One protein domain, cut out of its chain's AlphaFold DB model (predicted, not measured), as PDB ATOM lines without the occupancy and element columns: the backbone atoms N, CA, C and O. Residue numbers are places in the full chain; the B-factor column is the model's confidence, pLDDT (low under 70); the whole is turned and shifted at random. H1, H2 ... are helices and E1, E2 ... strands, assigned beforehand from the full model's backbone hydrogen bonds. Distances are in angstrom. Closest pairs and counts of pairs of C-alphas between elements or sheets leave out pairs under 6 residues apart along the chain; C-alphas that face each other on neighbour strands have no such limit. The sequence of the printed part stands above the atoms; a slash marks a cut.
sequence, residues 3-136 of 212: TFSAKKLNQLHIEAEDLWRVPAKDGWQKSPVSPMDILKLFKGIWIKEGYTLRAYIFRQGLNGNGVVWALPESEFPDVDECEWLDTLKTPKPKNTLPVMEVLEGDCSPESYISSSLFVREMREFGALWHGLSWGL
ATOM      1  N   THR A   3      10.724   8.734  16.021       97.81
ATOM      2  CA  THR A   3      11.753   7.689  16.040       97.81
ATOM      3  C   THR A   3      12.040   7.171  14.637       97.81
ATOM      4  O   THR A   3      11.200   7.246  13.737       97.81
ATOM      5  N   PHE A   4      13.247   6.646  14.454       97.75
ATOM      6  CA  PHE A   4      13.768   6.146  13.191       97.75
ATOM      7  C   PHE A   4      14.370   4.757  13.397       97.75
ATOM      8  O   PHE A   4      14.731   4.370  14.504       97.75
ATOM      9  N   SER A   5      14.458   3.982  12.318       96.88
ATOM     10  CA  SER A   5      15.056   2.647  12.352       96.88
ATOM     11  C   SER A   5      16.571   2.754  12.217       96.88
ATOM     12  O   SER A   5      17.032   3.259  11.192       96.88
ATOM     13  N   ALA A   6      17.325   2.214  13.179       97.62
ATOM     14  CA  ALA A   6      18.787   2.163  13.110       97.62
ATOM     15  C   ALA A   6      19.264   1.490  11.814       97.62
ATOM     16  O   ALA A   6      20.043   2.069  11.063       97.62
ATOM     17  N   LYS A   7      18.652   0.353  11.453       96.88
ATOM     18  CA  LYS A   7      18.909  -0.354  10.186       96.88
ATOM     19  C   LYS A   7      18.793   0.538   8.944       96.88
ATOM     20  O   LYS A   7      19.628   0.444   8.049       96.88
ATOM     21  N   LYS A   8      17.759   1.384   8.853       97.12
ATOM     22  CA  LYS A   8      17.597   2.291   7.699       97.12
ATOM     23  C   LYS A   8      18.662   3.385   7.677       97.12
ATOM     24  O   LYS A   8      19.101   3.762   6.599       97.12
ATOM     25  N   LEU A   9      19.064   3.885   8.844       97.81
ATOM     26  CA  LEU A   9      20.113   4.898   8.940       97.81
ATOM     27  C   LEU A   9      21.495   4.312   8.618       97.81
ATOM     28  O   LEU A   9      22.253   4.953   7.901       97.81
ATOM     29  N   ASN A  10      21.786   3.076   9.043       97.38
ATOM     30  CA  ASN A  10      22.996   2.355   8.627       97.38
ATOM     31  C   ASN A  10      23.030   2.125   7.119       97.38
ATOM     32  O   ASN A  10      24.068   2.306   6.500       97.38
ATOM     33  N   GLN A  11      21.895   1.775   6.508       97.12
ATOM     34  CA  GLN A  11      21.830   1.631   5.054       97.12
ATOM     35  C   GLN A  11      22.182   2.947   4.338       97.12
ATOM     36  O   GLN A  11      22.939   2.920   3.374       97.12
ATOM     37  N   LEU A  12      21.698   4.093   4.835       96.31
ATOM     38  CA  LEU A  12      22.072   5.410   4.302       96.31
ATOM     39  C   LEU A  12      23.562   5.725   4.498       96.31
ATOM     40  O   LEU A  12      24.181   6.274   3.592       96.31
ATOM     41  N   HIS A  13      24.129   5.383   5.657       94.88
ATOM     42  CA  HIS A  13      25.559   5.537   5.937       94.88
ATOM     43  C   HIS A  13      26.416   4.716   4.958       94.88
ATOM     44  O   HIS A  13      27.305   5.267   4.313       94.88
ATOM     45  N   ILE A  14      26.084   3.434   4.763       95.62
ATOM     46  CA  ILE A  14      26.772   2.540   3.816       95.62
ATOM     47  C   ILE A  14      26.660   3.073   2.381       95.62
ATOM     48  O   ILE A  14      27.657   3.151   1.670       95.62
ATOM     49  N   GLU A  15      25.463   3.492   1.956       96.88
ATOM     50  CA  GLU A  15      25.254   4.067   0.620       96.88
ATOM     51  C   GLU A  15      26.056   5.356   0.408       96.88
ATOM     52  O   GLU A  15      26.591   5.578  -0.680       96.88
ATOM     53  N   ALA A  16      26.160   6.208   1.431       95.81
ATOM     54  CA  ALA A  16      26.988   7.405   1.371       95.81
ATOM     55  C   ALA A  16      28.473   7.042   1.245       95.81
ATOM     56  O   ALA A  16      29.151   7.597   0.376       95.81
ATOM     57  N   GLU A  17      28.959   6.102   2.059       93.19
ATOM     58  CA  GLU A  17      30.340   5.616   2.030       93.19
ATOM     59  C   GLU A  17      30.734   5.027   0.672       93.19
ATOM     60  O   GLU A  17      31.759   5.417   0.099       93.19
ATOM     61  N   ASP A  18      29.896   4.154   0.116       93.81
ATOM     62  CA  ASP A  18      30.127   3.516  -1.183       93.81
ATOM     63  C   ASP A  18      30.304   4.539  -2.314       93.81
ATOM     64  O   ASP A  18      31.074   4.309  -3.251       93.81
ATOM     65  N   LEU A  19      29.636   5.699  -2.231       94.62
ATOM     66  CA  LEU A  19      29.763   6.750  -3.240       94.62
ATOM     67  C   LEU A  19      31.138   7.416  -3.227       94.62
ATOM     68  O   LEU A  19      31.694   7.655  -4.297       94.62
ATOM     69  N   TRP A  20      31.684   7.766  -2.059       90.75
ATOM     70  CA  TRP A  20      32.951   8.510  -1.985       90.75
ATOM     71  C   TRP A  20      34.186   7.617  -1.864       90.75
ATOM     72  O   TRP A  20      35.312   8.092  -2.075       90.75
ATOM     73  N   ARG A  21      34.017   6.324  -1.579       89.12
ATOM     74  CA  ARG A  21      35.104   5.341  -1.506       89.12
ATOM     75  C   ARG A  21      35.543   4.886  -2.903       89.12
ATOM     76  O   ARG A  21      35.394   3.738  -3.306       89.12
ATOM     77  N   VAL A  22      36.148   5.811  -3.642       88.69
ATOM     78  CA  VAL A  22      36.616   5.581  -5.015       88.69
ATOM     79  C   VAL A  22      38.145   5.592  -5.132       88.69
ATOM     80  O   VAL A  22      38.827   6.270  -4.347       88.69
ATOM     81  N   PRO A  23      38.714   4.869  -6.121       89.50
ATOM     82  CA  PRO A  23      40.135   4.951  -6.437       89.50
ATOM     83  C   PRO A  23      40.536   6.377  -6.819       89.50
ATOM     84  O   PRO A  23      39.824   7.060  -7.554       89.50
ATOM     85  N   ALA A  24      41.705   6.816  -6.359       92.00
ATOM     86  CA  ALA A  24      42.254   8.118  -6.710       92.00
ATOM     87  C   ALA A  24      43.789   8.076  -6.723       92.00
ATOM     88  O   ALA A  24      44.391   7.118  -6.236       92.00
ATOM     89  N   LYS A  25      44.421   9.084  -7.331       93.94
ATOM     90  CA  LYS A  25      45.887   9.151  -7.459       93.94
ATOM     91  C   LYS A  25      46.536   9.493  -6.119       93.94
ATOM     92  O   LYS A  25      45.884  10.100  -5.277       93.94
ATOM     93  N   ASP A  26      47.815   9.176  -5.953       95.31
ATOM     94  CA  ASP A  26      48.563   9.622  -4.776       95.31
ATOM     95  C   ASP A  26      48.642  11.158  -4.700       95.31
ATOM     96  O   ASP A  26      48.800  11.845  -5.714       95.31
ATOM     97  N   GLY A  27      48.566  11.685  -3.478       95.81
ATOM     98  CA  GLY A  27      48.550  13.112  -3.169       95.81
ATOM     99  C   GLY A  27      47.148  13.717  -3.065       95.81
ATOM    100  O   GLY A  27      46.128  13.042  -3.219       95.81
ATOM    101  N   TRP A  28      47.110  15.015  -2.758       97.38
ATOM    102  CA  TRP A  28      45.879  15.802  -2.744       97.38
ATOM    103  C   TRP A  28      45.411  16.084  -4.172       97.38
ATOM    104  O   TRP A  28      46.193  16.519  -5.016       97.38
ATOM    105  N   GLN A  29      44.123  15.877  -4.430       97.44
ATOM    106  CA  GLN A  29      43.476  16.199  -5.700       97.44
ATOM    107  C   GLN A  29      42.015  16.596  -5.479       97.44
ATOM    108  O   GLN A  29      41.438  16.335  -4.421       97.44
ATOM    109  N   LYS A  30      41.391  17.191  -6.497       97.69
ATOM    110  CA  LYS A  30      39.936  17.366  -6.532       97.69
ATOM    111  C   LYS A  30      39.249  16.007  -6.456       97.69
ATOM    112  O   LYS A  30      39.643  15.076  -7.156       97.69
ATOM    113  N   SER A  31      38.221  15.899  -5.624       97.25
ATOM    114  CA  SER A  31      37.438  14.673  -5.535       97.25
ATOM    115  C   SER A  31      36.777  14.362  -6.884       97.25
ATOM    116  O   SER A  31      36.135  15.247  -7.455       97.25
ATOM    117  N   PRO A  32      36.884  13.123  -7.393       94.94
ATOM    118  CA  PRO A  32      36.139  12.685  -8.572       94.94
ATOM    119  C   PRO A  32      34.641  12.484  -8.277       94.94
ATOM    120  O   PRO A  32      33.851  12.357  -9.206       94.94
ATOM    121  N   VAL A  33      34.254  12.459  -6.998       95.62
ATOM    122  CA  VAL A  33      32.869  12.325  -6.530       95.62
ATOM    123  C   VAL A  33      32.421  13.649  -5.931       95.62
ATOM    124  O   VAL A  33      33.124  14.235  -5.101       95.62
ATOM    125  N   SER A  34      31.244  14.119  -6.337       97.00
ATOM    126  CA  SER A  34      30.664  15.339  -5.793       97.00
ATOM    127  C   SER A  34      29.983  15.056  -4.450       97.00
ATOM    128  O   SER A  34      29.106  14.194  -4.389       97.00
ATOM    129  N   PRO A  35      30.267  15.822  -3.383       98.38
ATOM    130  CA  PRO A  35      29.507  15.725  -2.134       98.38
ATOM    131  C   PRO A  35      28.013  16.046  -2.301       98.38
ATOM    132  O   PRO A  35      27.181  15.589  -1.521       98.38
ATOM    133  N   MET A  36      27.653  16.783  -3.359       98.38
ATOM    134  CA  MET A  36      26.254  17.028  -3.725       98.38
ATOM    135  C   MET A  36      25.526  15.758  -4.187       98.38
ATOM    136  O   MET A  36      24.301  15.723  -4.130       98.38
ATOM    137  N   ASP A  37      26.238  14.728  -4.658       98.06
ATOM    138  CA  ASP A  37      25.614  13.449  -5.017       98.06
ATOM    139  C   ASP A  37      25.242  12.645  -3.771       98.06
ATOM    140  O   ASP A  37      24.167  12.054  -3.731       98.06
ATOM    141  N   ILE A  38      26.065  12.716  -2.723       98.06
ATOM    142  CA  ILE A  38      25.770  12.113  -1.417       98.06
ATOM    143  C   ILE A  38      24.593  12.820  -0.754       98.06
ATOM    144  O   ILE A  38      23.704  12.164  -0.225       98.06
ATOM    145  N   LEU A  39      24.539  14.155  -0.830       98.50
ATOM    146  CA  LEU A  39      23.433  14.943  -0.276       98.50
ATOM    147  C   LEU A  39      22.060  14.455  -0.764       98.50
ATOM    148  O   LEU A  39      21.107  14.474   0.004       98.50
ATOM    149  N   LYS A  40      21.956  13.971  -2.009       98.12
ATOM    150  CA  LYS A  40      20.694  13.469  -2.586       98.12
ATOM    151  C   LYS A  40      20.130  12.245  -1.855       98.12
ATOM    152  O   LYS A  40      18.940  11.974  -1.999       98.12
ATOM    153  N   LEU A  41      20.953  11.510  -1.104       98.06
ATOM    154  CA  LEU A  41      20.509  10.384  -0.273       98.06
ATOM    155  C   LEU A  41      19.737  10.859   0.967       98.06
ATOM    156  O   LEU A  41      18.873  10.150   1.485       98.06
ATOM    157  N   PHE A  42      20.034  12.071   1.436       98.31
ATOM    158  CA  PHE A  42      19.533  12.627   2.683       98.31
ATOM    159  C   PHE A  42      18.310  13.507   2.431       98.31
ATOM    160  O   PHE A  42      18.346  14.480   1.679       98.31
ATOM    161  N   LYS A  43      17.189  13.157   3.058       97.62
ATOM    162  CA  LYS A  43      15.890  13.763   2.754       97.62
ATOM    163  C   LYS A  43      15.640  15.033   3.553       97.62
ATOM    164  O   LYS A  43      16.040  15.159   4.706       97.62
ATOM    165  N   GLY A  44      14.920  15.960   2.923       98.12
ATOM    166  CA  GLY A  44      14.456  17.194   3.555       98.12
ATOM    167  C   GLY A  44      15.559  18.217   3.840       98.12
ATOM    168  O   GLY A  44      15.277  19.213   4.500       98.12
ATOM    169  N   ILE A  45      16.785  17.998   3.352       98.75
ATOM    170  CA  ILE A  45      17.915  18.924   3.486       98.75
ATOM    171  C   ILE A  45      18.456  19.340   2.117       98.75
ATOM    172  O   ILE A  45      18.374  18.589   1.146       98.75
ATOM    173  N   TRP A  46      19.008  20.546   2.034       98.75
ATOM    174  CA  TRP A  46      19.639  21.088   0.830       98.75
ATOM    175  C   TRP A  46      20.744  22.081   1.196       98.75
ATOM    176  O   TRP A  46      20.898  22.481   2.350       98.75
ATOM    177  N   ILE A  47      21.534  22.479   0.199       98.62
ATOM    178  CA  ILE A  47      22.511  23.559   0.347       98.62
ATOM    179  C   ILE A  47      21.859  24.868  -0.069       98.62
ATOM    180  O   ILE A  47      21.187  24.931  -1.098       98.62
ATOM    181  N   LYS A  48      22.071  25.898   0.747       98.31
ATOM    182  CA  LYS A  48      21.628  27.267   0.511       98.31
ATOM    183  C   LYS A  48      21.993  27.742  -0.896       98.31
ATOM    184  O   LYS A  48      23.119  27.547  -1.353       98.31
ATOM    185  N   GLU A  49      21.054  28.431  -1.541       97.50
ATOM    186  CA  GLU A  49      21.236  28.991  -2.882       97.50
ATOM    187  C   GLU A  49      22.500  29.865  -2.980       97.50
ATOM    188  O   GLU A  49      22.831  30.633  -2.069       97.50
ATOM    189  N   GLY A  50      23.217  29.726  -4.097       97.38
ATOM    190  CA  GLY A  50      24.493  30.396  -4.349       97.38
ATOM    191  C   GLY A  50      25.716  29.646  -3.814       97.38
ATOM    192  O   GLY A  50      26.836  30.085  -4.078       97.38
ATOM    193  N   TYR A  51      25.528  28.519  -3.118       98.38
ATOM    194  CA  TYR A  51      26.608  27.654  -2.648       98.38
ATOM    195  C   TYR A  51      26.515  26.238  -3.218       98.38
ATOM    196  O   TYR A  51      25.447  25.703  -3.496       98.38
ATOM    197  N   THR A  52      27.668  25.585  -3.312       98.38
ATOM    198  CA  THR A  52      27.800  24.162  -3.619       98.38
ATOM    199  C   THR A  52      28.871  23.534  -2.736       98.38
ATOM    200  O   THR A  52      29.765  24.224  -2.238       98.38
ATOM    201  N   LEU A  53      28.801  22.218  -2.540       98.62
ATOM    202  CA  LEU A  53      29.846  21.486  -1.839       98.62
ATOM    203  C   LEU A  53      30.900  20.978  -2.820       98.62
ATOM    204  O   LEU A  53      30.588  20.305  -3.807       98.62
ATOM    205  N   ARG A  54      32.163  21.268  -2.519       98.25
ATOM    206  CA  ARG A  54      33.335  20.768  -3.242       98.25
ATOM    207  C   ARG A  54      34.225  19.998  -2.289       98.25
ATOM    208  O   ARG A  54      34.374  20.386  -1.133       98.25
ATOM    209  N   ALA A  55      34.831  18.930  -2.790       98.19
ATOM    210  CA  ALA A  55      35.719  18.104  -1.996       98.19
ATOM    211  C   ALA A  55      37.096  17.968  -2.627       98.19
ATOM    212  O   ALA A  55      37.238  17.895  -3.849       98.19
ATOM    213  N   TYR A  56      38.093  17.853  -1.759       97.81
ATOM    214  CA  TYR A  56      39.422  17.373  -2.101       97.81
ATOM    215  C   TYR A  56      39.665  16.073  -1.352       97.81
ATOM    216  O   TYR A  56      39.216  15.915  -0.218       97.81
ATOM    217  N   ILE A  57      40.385  15.151  -1.982       96.94
ATOM    218  CA  ILE A  57      40.789  13.890  -1.364       96.94
ATOM    219  C   ILE A  57      42.294  13.714  -1.471       96.94
ATOM    220  O   ILE A  57      42.922  14.115  -2.453       96.94
ATOM    221  N   PHE A  58      42.852  13.082  -0.453       95.25
ATOM    222  CA  PHE A  58      44.235  12.665  -0.354       95.25
ATOM    223  C   PHE A  58      44.312  11.145  -0.428       95.25
ATOM    224  O   PHE A  58      43.519  10.449   0.217       95.25
ATOM    225  N   ARG A  59      45.288  10.620  -1.169       94.75
ATOM    226  CA  ARG A  59      45.670   9.203  -1.108       94.75
ATOM    227  C   ARG A  59      47.170   9.065  -0.915       94.75
ATOM    228  O   ARG A  59      47.944   9.841  -1.471       94.75
ATOM    229  N   GLN A  60      47.567   8.068  -0.136       92.69
ATOM    230  CA  GLN A  60      48.955   7.632  -0.053       92.69
ATOM    231  C   GLN A  60      48.993   6.161   0.352       92.69
ATOM    232  O   GLN A  60      48.804   5.818   1.524       92.69
ATOM    233  N   GLY A  61      49.234   5.285  -0.621       89.94
ATOM    234  CA  GLY A  61      49.146   3.844  -0.399       89.94
ATOM    235  C   GLY A  61      47.736   3.447   0.045       89.94
ATOM    236  O   GLY A  61      46.778   3.641  -0.695       89.94
ATOM    237  N   LEU A  62      47.609   2.901   1.257       88.38
ATOM    238  CA  LEU A  62      46.318   2.502   1.834       88.38
ATOM    239  C   LEU A  62      45.613   3.637   2.596       88.38
ATOM    240  O   LEU A  62      44.422   3.541   2.880       88.38
ATOM    241  N   ASN A  63      46.327   4.722   2.903       90.50
ATOM    242  CA  ASN A  63      45.776   5.839   3.658       90.50
ATOM    243  C   ASN A  63      44.977   6.782   2.762       90.50
ATOM    244  O   ASN A  63      45.327   7.040   1.604       90.50
ATOM    245  N   GLY A  64      43.937   7.363   3.348       93.50
ATOM    246  CA  GLY A  64      43.074   8.318   2.683       93.50
ATOM    247  C   GLY A  64      42.517   9.327   3.667       93.50
ATOM    248  O   GLY A  64      42.201   8.978   4.799       93.50
ATOM    249  N   ASN A  65      42.409  10.572   3.220       94.56
ATOM    250  CA  ASN A  65      41.677  11.632   3.901       94.56
ATOM    251  C   ASN A  65      40.910  12.433   2.853       94.56
ATOM    252  O   ASN A  65      41.202  12.350   1.655       94.56
ATOM    253  N   GLY A  66      39.974  13.253   3.292       95.62
ATOM    254  CA  GLY A  66      39.377  14.258   2.438       95.62
ATOM    255  C   GLY A  66      38.827  15.412   3.248       95.62
ATOM    256  O   GLY A  66      38.841  15.414   4.477       95.62
ATOM    257  N   VAL A  67      38.412  16.439   2.526       97.44
ATOM    258  CA  VAL A  67      37.824  17.635   3.109       97.44
ATOM    259  C   VAL A  67      36.738  18.150   2.187       97.44
ATOM    260  O   VAL A  67      36.919  18.190   0.967       97.44
ATOM    261  N   VAL A  68      35.616  18.551   2.779       98.50
ATOM    262  CA  VAL A  68      34.479  19.140   2.074       98.50
ATOM    263  C   VAL A  68      34.325  20.593   2.496       98.50
ATOM    264  O   VAL A  68      34.228  20.905   3.683       98.50
ATOM    265  N   TRP A  69      34.248  21.479   1.510       98.31
ATOM    266  CA  TRP A  69      34.011  22.903   1.696       98.31
ATOM    267  C   TRP A  69      32.737  23.330   0.982       98.31
ATOM    268  O   TRP A  69      32.441  22.853  -0.114       98.31
ATOM    269  N   ALA A  70      32.021  24.277   1.578       98.50
ATOM    270  CA  ALA A  70      31.017  25.047   0.869       98.50
ATOM    271  C   ALA A  70      31.681  26.241   0.177       98.50
ATOM    272  O   ALA A  70      32.429  26.998   0.804       98.50
ATOM    273  N   LEU A  71      31.401  26.394  -1.113       97.81
ATOM    274  CA  LEU A  71      31.951  27.431  -1.983       97.81
ATOM    275  C   LEU A  71      30.848  28.059  -2.830       97.81
ATOM    276  O   LEU A  71      29.839  27.392  -3.075       97.81
ATOM    277  N   PRO A  72      31.039  29.292  -3.331       96.75
ATOM    278  CA  PRO A  72      30.228  29.806  -4.426       96.75
ATOM    279  C   PRO A  72      30.203  28.812  -5.596       96.75
ATOM    280  O   PRO A  72      31.216  28.186  -5.902       96.75
ATOM    281  N   GLU A  73      29.066  28.663  -6.276       93.94
ATOM    282  CA  GLU A  73      28.887  27.618  -7.304       93.94
ATOM    283  C   GLU A  73      29.931  27.653  -8.435       93.94
ATOM    284  O   GLU A  73      30.320  26.604  -8.964       93.94
ATOM    285  N   SER A  74      30.404  28.855  -8.779       91.88
ATOM    286  CA  SER A  74      31.413  29.109  -9.811       91.88
ATOM    287  C   SER A  74      32.841  28.746  -9.401       91.88
ATOM    288  O   SER A  74      33.738  28.793 -10.240       91.88
ATOM    289  N   GLU A  75      33.083  28.424  -8.129       94.62
ATOM    290  CA  GLU A  75      34.422  28.206  -7.590       94.62
ATOM    291  C   GLU A  75      34.707  26.720  -7.351       94.62
ATOM    292  O   GLU A  75      33.953  25.991  -6.703       94.62
ATOM    293  N   PHE A  76      35.846  26.268  -7.876       96.75
ATOM    294  CA  PHE A  76      36.482  25.007  -7.504       96.75
ATOM    295  C   PHE A  76      37.964  25.061  -7.919       96.75
ATOM    296  O   PHE A  76      38.321  24.500  -8.960       96.75
ATOM    297  N   PRO A  77      38.811  25.801  -7.184       97.00
ATOM    298  CA  PRO A  77      40.214  25.984  -7.557       97.00
ATOM    299  C   PRO A  77      40.998  24.670  -7.502       97.00
ATOM    300  O   PRO A  77      40.571  23.700  -6.875       97.00
ATOM    301  N   ASP A  78      42.123  24.606  -8.202       97.25
ATOM    302  CA  ASP A  78      43.059  23.494  -8.074       97.25
ATOM    303  C   ASP A  78      43.759  23.509  -6.703       97.25
ATOM    304  O   ASP A  78      43.742  24.486  -5.950       97.25
ATOM    305  N   VAL A  79      44.322  22.360  -6.324       96.44
ATOM    306  CA  VAL A  79      44.905  22.150  -4.988       96.44
ATOM    307  C   VAL A  79      46.079  23.101  -4.720       96.44
ATOM    308  O   VAL A  79      46.259  23.550  -3.593       96.44
ATOM    309  N   ASP A  80      46.869  23.421  -5.740       95.44
ATOM    310  CA  ASP A  80      48.014  24.333  -5.667       95.44
ATOM    311  C   ASP A  80      47.617  25.812  -5.545       95.44
ATOM    312  O   ASP A  80      48.422  26.626  -5.092       95.44
ATOM    313  N   GLU A  81      46.372  26.152  -5.874       96.00
ATOM    314  CA  GLU A  81      45.793  27.487  -5.677       96.00
ATOM    315  C   GLU A  81      45.211  27.681  -4.261       96.00
ATOM    316  O   GLU A  81      44.823  28.795  -3.887       96.00
ATOM    317  N   CYS A  82      45.124  26.608  -3.469       96.75
ATOM    318  CA  CYS A  82      44.568  26.627  -2.120       96.75
ATOM    319  C   CYS A  82      45.588  27.077  -1.061       96.75
ATOM    320  O   CYS A  82      46.800  26.897  -1.188       96.75
ATOM    321  N   GLU A  83      45.075  27.603   0.051       95.81
ATOM    322  CA  GLU A  83      45.841  27.692   1.292       95.81
ATOM    323  C   GLU A  83      45.985  26.294   1.907       95.81
ATOM    324  O   GLU A  83      45.107  25.442   1.766       95.81
ATOM    325  N   TRP A  84      47.089  26.054   2.610       93.56
ATOM    326  CA  TRP A  84      47.362  24.770   3.251       93.56
ATOM    327  C   TRP A  84      47.102  24.870   4.752       93.56
ATOM    328  O   TRP A  84      47.695  25.708   5.434       93.56
ATOM    329  N   LEU A  85      46.224  24.015   5.265       91.31
ATOM    330  CA  LEU A  85      45.950  23.886   6.695       91.31
ATOM    331  C   LEU A  85      46.742  22.731   7.302       91.31
ATOM    332  O   LEU A  85      47.142  21.828   6.582       91.31
ATOM    333  N   ASP A  86      46.885  22.753   8.631       88.69
ATOM    334  CA  ASP A  86      47.336  21.630   9.464       88.69
ATOM    335  C   ASP A  86      48.642  20.928   9.014       88.69
ATOM    336  O   ASP A  86      49.450  21.456   8.249       88.69
ATOM    337  N   THR A  87      48.927  19.763   9.598       85.94
ATOM    338  CA  THR A  87      50.133  18.974   9.315       85.94
ATOM    339  C   THR A  87      49.995  18.087   8.078       85.94
ATOM    340  O   THR A  87      51.010  17.740   7.473       85.94
ATOM    341  N   LEU A  88      48.767  17.741   7.679       85.56
ATOM    342  CA  LEU A  88      48.456  16.985   6.462       85.56
ATOM    343  C   LEU A  88      48.427  17.877   5.221       85.56
ATOM    344  O   LEU A  88      48.281  17.362   4.109       85.56
ATOM    345  N   LYS A  89      48.600  19.195   5.401       93.19
ATOM    346  CA  LYS A  89      48.467  20.185   4.335       93.19
ATOM    347  C   LYS A  89      47.094  20.021   3.691       93.19
ATOM    348  O   LYS A  89      46.990  19.741   2.503       93.19
ATOM    349  N   THR A  90      46.034  20.129   4.481       95.62
ATOM    350  CA  THR A  90      44.668  20.048   3.954       95.62
ATOM    351  C   THR A  90      44.380  21.283   3.088       95.62
ATOM    352  O   THR A  90      44.556  22.405   3.572       95.62
ATOM    353  N   PRO A  91      43.954  21.129   1.819       97.50
ATOM    354  CA  PRO A  91      43.692  22.260   0.936       97.50
ATOM    355  C   PRO A  91      42.438  23.019   1.375       97.50
ATOM    356  O   PRO A  91      41.364  22.440   1.564       97.50
ATOM    357  N   LYS A  92      42.569  24.338   1.491       97.44
ATOM    358  CA  LYS A  92      41.490  25.273   1.796       97.44
ATOM    359  C   LYS A  92      41.453  26.392   0.752       97.44
ATOM    360  O   LYS A  92      42.322  27.265   0.748       97.44
ATOM    361  N   PRO A  93      40.446  26.399  -0.130       96.62
ATOM    362  CA  PRO A  93      40.198  27.535  -1.006       96.62
ATOM    363  C   PRO A  93      39.942  28.837  -0.231       96.62
ATOM    364  O   PRO A  93      39.606  28.839   0.955       96.62
ATOM    365  N   LYS A  94      40.048  29.974  -0.917       92.38
ATOM    366  CA  LYS A  94      39.629  31.260  -0.344       92.38
ATOM    367  C   LYS A  94      38.104  31.294  -0.206       92.38
ATOM    368  O   LYS A  94      37.403  30.605  -0.934       92.38
ATOM    369  N   ASN A  95      37.594  32.090   0.733       88.00
ATOM    370  CA  ASN A  95      36.152  32.303   0.947       88.00
ATOM    371  C   ASN A  95      35.321  31.033   1.245       88.00
ATOM    372  O   ASN A  95      34.102  31.045   1.092       88.00
ATOM    373  N   THR A  96      35.948  29.946   1.703       94.69
ATOM    374  CA  THR A  96      35.239  28.711   2.076       94.69
ATOM    375  C   THR A  96      34.387  28.901   3.320       94.69
ATOM    376  O   THR A  96      34.855  29.483   4.305       94.69
ATOM    377  N   LEU A  97      33.224  28.258   3.343       97.31
ATOM    378  CA  LEU A  97      32.456  28.031   4.563       97.31
ATOM    379  C   LEU A  97      32.468  26.540   4.946       97.31
ATOM    380  O   LEU A  97      32.545  25.671   4.073       97.31
ATOM    381  N   PRO A  98      32.378  26.207   6.245       96.81
ATOM    382  CA  PRO A  98      32.024  24.860   6.683       96.81
ATOM    383  C   PRO A  98      30.661  24.431   6.123       96.81
ATOM    384  O   PRO A  98      29.746  25.247   6.041       96.81
ATOM    385  N   VAL A  99      30.491  23.139   5.824       98.19
ATOM    386  CA  VAL A  99      29.237  22.567   5.281       98.19
ATOM    387  C   VAL A  99      27.999  23.007   6.071       98.19
ATOM    388  O   VAL A  99      27.007  23.446   5.501       98.19
ATOM    389  N   MET A 100      28.080  22.936   7.400       97.50
ATOM    390  CA  MET A 100      26.966  23.237   8.301       97.50
ATOM    391  C   MET A 100      26.515  24.713   8.254       97.50
ATOM    392  O   MET A 100      25.394  25.021   8.643       97.50
ATOM    393  N   GLU A 101      27.353  25.637   7.772       98.00
ATOM    394  CA  GLU A 101      26.988  27.058   7.660       98.00
ATOM    395  C   GLU A 101      26.017  27.338   6.507       98.00
ATOM    396  O   GLU A 101      25.325  28.358   6.533       98.00
ATOM    397  N   VAL A 102      25.969  26.447   5.513       98.31
ATOM    398  CA  VAL A 102      25.135  26.572   4.307       98.31
ATOM    399  C   VAL A 102      24.091  25.463   4.193       98.31
ATOM    400  O   VAL A 102      23.394  25.390   3.186       98.31
ATOM    401  N   LEU A 103      24.004  24.580   5.187       98.62
ATOM    402  CA  LEU A 103      23.014  23.515   5.214       98.62
ATOM    403  C   LEU A 103      21.664  24.077   5.668       98.62
ATOM    404  O   LEU A 103      21.573  24.760   6.688       98.62
ATOM    405  N   GLU A 104      20.622  23.765   4.914       98.62
ATOM    406  CA  GLU A 104      19.237  24.138   5.182       98.62
ATOM    407  C   GLU A 104      18.346  22.894   5.103       98.62
ATOM    408  O   GLU A 104      18.766  21.833   4.635       98.62
ATOM    409  N   GLY A 105      17.106  23.017   5.565       98.38
ATOM    410  CA  GLY A 105      16.138  21.935   5.483       98.38
ATOM    411  C   GLY A 105      14.719  22.368   5.836       98.38
ATOM    412  O   GLY A 105      14.476  23.494   6.270       98.38
ATOM    413  N   ASP A 106      13.771  21.455   5.646       98.50
ATOM    414  CA  ASP A 106      12.321  21.708   5.701       98.50
ATOM    415  C   ASP A 106      11.713  21.736   7.117       98.50
ATOM    416  O   ASP A 106      10.501  21.877   7.278       98.50
ATOM    417  N   CYS A 107      12.557  21.597   8.141       98.00
ATOM    418  CA  CYS A 107      12.204  21.553   9.567       98.00
ATOM    419  C   CYS A 107      11.365  20.327   9.971       98.00
ATOM    420  O   CYS A 107      10.815  20.287  11.077       98.00
ATOM    421  N   SER A 108      11.266  19.318   9.105       98.56
ATOM    422  CA  SER A 108      10.711  18.016   9.457       98.56
ATOM    423  C   SER A 108      11.647  17.237  10.396       98.56
ATOM    424  O   SER A 108      12.853  17.469  10.440       98.56
ATOM    425  N   PRO A 109      11.138  16.252  11.152       98.62
ATOM    426  CA  PRO A 109      12.002  15.349  11.909       98.62
ATOM    427  C   PRO A 109      13.044  14.638  11.023       98.62
ATOM    428  O   PRO A 109      14.177  14.428  11.448       98.62
ATOM    429  N   GLU A 110      12.670  14.276   9.789       98.69
ATOM    430  CA  GLU A 110      13.550  13.559   8.859       98.69
ATOM    431  C   GLU A 110      14.733  14.423   8.406       98.69
ATOM    432  O   GLU A 110      15.845  13.907   8.308       98.69
ATOM    433  N   SER A 111      14.544  15.731   8.216       98.75
ATOM    434  CA  SER A 111      15.636  16.638   7.848       98.75
ATOM    435  C   SER A 111      16.633  16.870   8.981       98.75
ATOM    436  O   SER A 111      17.840  16.932   8.732       98.75
ATOM    437  N   TYR A 112      16.188  16.896  10.239       98.81
ATOM    438  CA  TYR A 112      17.103  16.964  11.383       98.81
ATOM    439  C   TYR A 112      17.988  15.720  11.491       98.81
ATOM    440  O   TYR A 112      19.208  15.843  11.517       98.81
ATOM    441  N   ILE A 113      17.425  14.508  11.476       98.75
ATOM    442  CA  ILE A 113      18.275  13.308  11.548       98.75
ATOM    443  C   ILE A 113      19.139  13.135  10.290       98.75
ATOM    444  O   ILE A 113      20.297  12.732  10.387       98.75
ATOM    445  N   SER A 114      18.621  13.523   9.121       98.69
ATOM    446  CA  SER A 114      19.380  13.528   7.869       98.69
ATOM    447  C   SER A 114      20.574  14.482   7.932       98.69
ATOM    448  O   SER A 114      21.674  14.089   7.559       98.69
ATOM    449  N   SER A 115      20.402  15.705   8.449       98.69
ATOM    450  CA  SER A 115      21.515  16.657   8.609       98.69
ATOM    451  C   SER A 115      22.557  16.188   9.628       98.69
ATOM    452  O   SER A 115      23.753  16.331   9.366       98.69
ATOM    453  N   SER A 116      22.134  15.560  10.734       98.56
ATOM    454  CA  SER A 116      23.032  14.931  11.714       98.56
ATOM    455  C   SER A 116      23.966  13.908  11.066       98.56
ATOM    456  O   SER A 116      25.176  13.938  11.311       98.56
ATOM    457  N   LEU A 117      23.418  13.008  10.248       98.50
ATOM    458  CA  LEU A 117      24.194  11.966   9.575       98.50
ATOM    459  C   LEU A 117      25.025  12.542   8.430       98.50
ATOM    460  O   LEU A 117      26.234  12.342   8.396       98.50
ATOM    461  N   PHE A 118      24.419  13.352   7.561       98.62
ATOM    462  CA  PHE A 118      25.101  13.957   6.419       98.62
ATOM    463  C   PHE A 118      26.351  14.744   6.827       98.62
ATOM    464  O   PHE A 118      27.403  14.609   6.213       98.62
ATOM    465  N   VAL A 119      26.284  15.542   7.897       98.44
ATOM    466  CA  VAL A 119      27.458  16.284   8.384       98.44
ATOM    467  C   VAL A 119      28.582  15.347   8.835       98.44
ATOM    468  O   VAL A 119      29.751  15.698   8.670       98.44
ATOM    469  N   ARG A 120      28.263  14.177   9.401       97.88
ATOM    470  CA  ARG A 120      29.264  13.166   9.774       97.88
ATOM    471  C   ARG A 120      29.889  12.538   8.530       97.88
ATOM    472  O   ARG A 120      31.113  12.533   8.446       97.88
ATOM    473  N   GLU A 121      29.085  12.199   7.520       97.81
ATOM    474  CA  GLU A 121      29.592  11.755   6.210       97.81
ATOM    475  C   GLU A 121      30.537  12.786   5.583       97.81
ATOM    476  O   GLU A 121      31.597  12.445   5.072       97.81
ATOM    477  N   MET A 122      30.196  14.076   5.642       98.12
ATOM    478  CA  MET A 122      31.042  15.128   5.068       98.12
ATOM    479  C   MET A 122      32.345  15.342   5.843       98.12
ATOM    480  O   MET A 122      33.344  15.745   5.249       98.12
ATOM    481  N   ARG A 123      32.350  15.092   7.158       96.06
ATOM    482  CA  ARG A 123      33.567  15.155   7.987       96.06
ATOM    483  C   ARG A 123      34.507  13.986   7.724       96.06
ATOM    484  O   ARG A 123      35.703  14.133   7.947       96.06
ATOM    485  N   GLU A 124      33.973  12.865   7.262       94.69
ATOM    486  CA  GLU A 124      34.740  11.657   6.970       94.69
ATOM    487  C   GLU A 124      34.938  11.398   5.476       94.69
ATOM    488  O   GLU A 124      35.598  10.443   5.079       94.69
ATOM    489  N   PHE A 125      34.408  12.273   4.627       97.06
ATOM    490  CA  PHE A 125      34.494  12.143   3.185       97.06
ATOM    491  C   PHE A 125      35.934  11.860   2.745       97.06
ATOM    492  O   PHE A 125      36.843  12.663   2.956       97.06
ATOM    493  N   GLY A 126      36.142  10.721   2.088       94.88
ATOM    494  CA  GLY A 126      37.446  10.318   1.576       94.88
ATOM    495  C   GLY A 126      38.403   9.741   2.623       94.88
ATOM    496  O   GLY A 126      39.540   9.446   2.256       94.88
ATOM    497  N   ALA A 127      38.004   9.549   3.875       94.19
ATOM    498  CA  ALA A 127      38.825   8.888   4.882       94.19
ATOM    499  C   ALA A 127      39.010   7.391   4.583       94.19
ATOM    500  O   ALA A 127      38.091   6.711   4.139       94.19
ATOM    501  N   LEU A 128      40.211   6.864   4.822       91.94
ATOM    502  CA  LEU A 128      40.517   5.432   4.764       91.94
ATOM    503  C   LEU A 128      41.471   5.076   5.908       91.94
ATOM    504  O   LEU A 128      42.304   5.899   6.304       91.94
ATOM    505  N   TRP A 129      41.404   3.831   6.385       86.00
ATOM    506  CA  TRP A 129      42.275   3.309   7.446       86.00
ATOM    507  C   TRP A 129      42.242   4.191   8.700       86.00
ATOM    508  O   TRP A 129      41.188   4.359   9.300       86.00
ATOM    509  N   HIS A 130      43.374   4.777   9.094       81.50
ATOM    510  CA  HIS A 130      43.493   5.585  10.307       81.50
ATOM    511  C   HIS A 130      42.759   6.930  10.235       81.50
ATOM    512  O   HIS A 130      42.643   7.604  11.255       81.50
ATOM    513  N   GLY A 131      42.290   7.333   9.049       81.75
ATOM    514  CA  GLY A 131      41.403   8.487   8.901       81.75
ATOM    515  C   GLY A 131      39.966   8.200   9.342       81.75
ATOM    516  O   GLY A 131      39.205   9.145   9.526       81.75
ATOM    517  N   LEU A 132      39.593   6.923   9.497       87.94
ATOM    518  CA  LEU A 132      38.241   6.541   9.881       87.94
ATOM    519  C   LEU A 132      38.007   6.800  11.373       87.94
ATOM    520  O   LEU A 132      38.741   6.332  12.244       87.94
ATOM    521  N   SER A 133      36.939   7.530  11.645       90.12
ATOM    522  CA  SER A 133      36.285   7.657  12.931       90.12
ATOM    523  C   SER A 133      34.843   7.193  12.795       90.12
ATOM    524  O   SER A 133      34.518   6.154  13.348       90.12
ATOM    525  N   TRP A 134      33.990   7.933  12.082       94.06
ATOM    526  CA  TRP A 134      32.549   7.689  12.010       94.06
ATOM    527  C   TRP A 134      32.199   6.390  11.262       94.06
ATOM    528  O   TRP A 134      31.324   5.672  11.724       94.06
ATOM    529  N   GLY A 135      32.973   5.976  10.260       91.50
ATOM    530  CA  GLY A 135      32.805   4.719   9.525       91.50
ATOM    531  C   GLY A 135      33.154   3.472  10.341       91.50
ATOM    532  O   GLY A 135      33.033   2.351   9.859       91.50
ATOM    533  N   LEU A 136      33.613   3.650  11.585       92.25
ATOM    534  CA  LEU A 136      33.777   2.573  12.566       92.25
ATOM    535  C   LEU A 136      32.559   2.434  13.490       92.25
ATOM    536  O   LEU A 136      32.539   1.527  14.326       92.25
TER     537      LEU A 136
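What this domain is: This is residues 3 to 136 of the 212 residues of an uncharacterized protein of Archaeoglobus sulfaticallidus PM70-1 (UniProt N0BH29). A long hairpin of two strands, E3 and E4, with the short strand E1 beside E3, stands as a wall between two unequal sides. On one side lie the three helices and the small two-stranded sheet E2 E7, which packs on H3; on the other side the small hairpin E5 E6 lies near E4. H3 meets the wall only with its residues 119 to 124, while the short H2 lies over E3 and H1 is farther out. The printed part has 134 residues, with three named helices and seven named strands in the order H1 E1 H2 E2 E3 E4 E5 E6 E7 H3; the main sheet runs E1, E3, E4, antiparallel, and the class is mixed, helices and strands. The whole is compact, with a radius of gyration of the C-alphas of 14.7 A and spans of 44 by 33 by 22 A.

Where its parts are: E3 is residues 51 to 60, 30.1 A long, beginning at C-alpha 51 (26.608, 27.654, -2.648). E4 is residues 63 to 72, 29.7 A, and E1 is residues 27 to 30. H1, residues 6 to 20, measures 21.7 A from C-alpha 6 at (18.787, 2.163, 13.110). H2 is residues 35 to 39. The short strands are E2, residues 45 to 47; E5, residues 83 to 85; E6, residues 90 to 92; and E7, residues 103 to 105. H3, residues 109 to 124, measures 23.6 A and ends at C-alpha 124 (34.740, 11.657, 6.970).

How they stand to each other: E3 and E4 form an antiparallel hairpin at 162 degrees, with N 56 and O 67 3.0 A apart, within hydrogen-bond range. E1 is antiparallel to E3 at 158 degrees, with N 29 and O 57 at 2.9 A. H2 is on this sheet at a height of 7.8 A, only just over E3, where 3 of its 5 C-alphas fall. H3 only grazes the sheet; its closest C-alphas to E4 are Met 122 and Val 68, 6.1 A. Residues 13 to 17 of H1 touch residues 117 to 121 of H3, closest C-alphas Ala 16 and Glu 121 at 7.0 A, at a steep tilt of 40 degrees, the same way. H1 and H2 only just touch, with 3 pairs of C-alphas within 8 A, the closest Ala 16 and Ile 38 at 5.6 A. E2 and E7 are antiparallel, N 46 to O 104 at 2.9 A; the closest C-alphas of E2 and H3 are Ile 45 and Ser 111, 5.4 A. E5 and E6 form a hairpin, N 85 to O 90 at 2.9 A; E5 and H3 are apart. Every O i to N i+4 pair is within hydrogen-bond range in H2, against 10 of 11 in H1 and 11 of 12 in H3.

The domain as a whole: The two C-alphas farthest apart, Thr 3 and Asp 80, are 45.4 A apart. The printed part has no cut and no long link; residues 125 to 136 hold no named element. Mean pLDDT of the printed part is 95.6, and no printed residue is under 70.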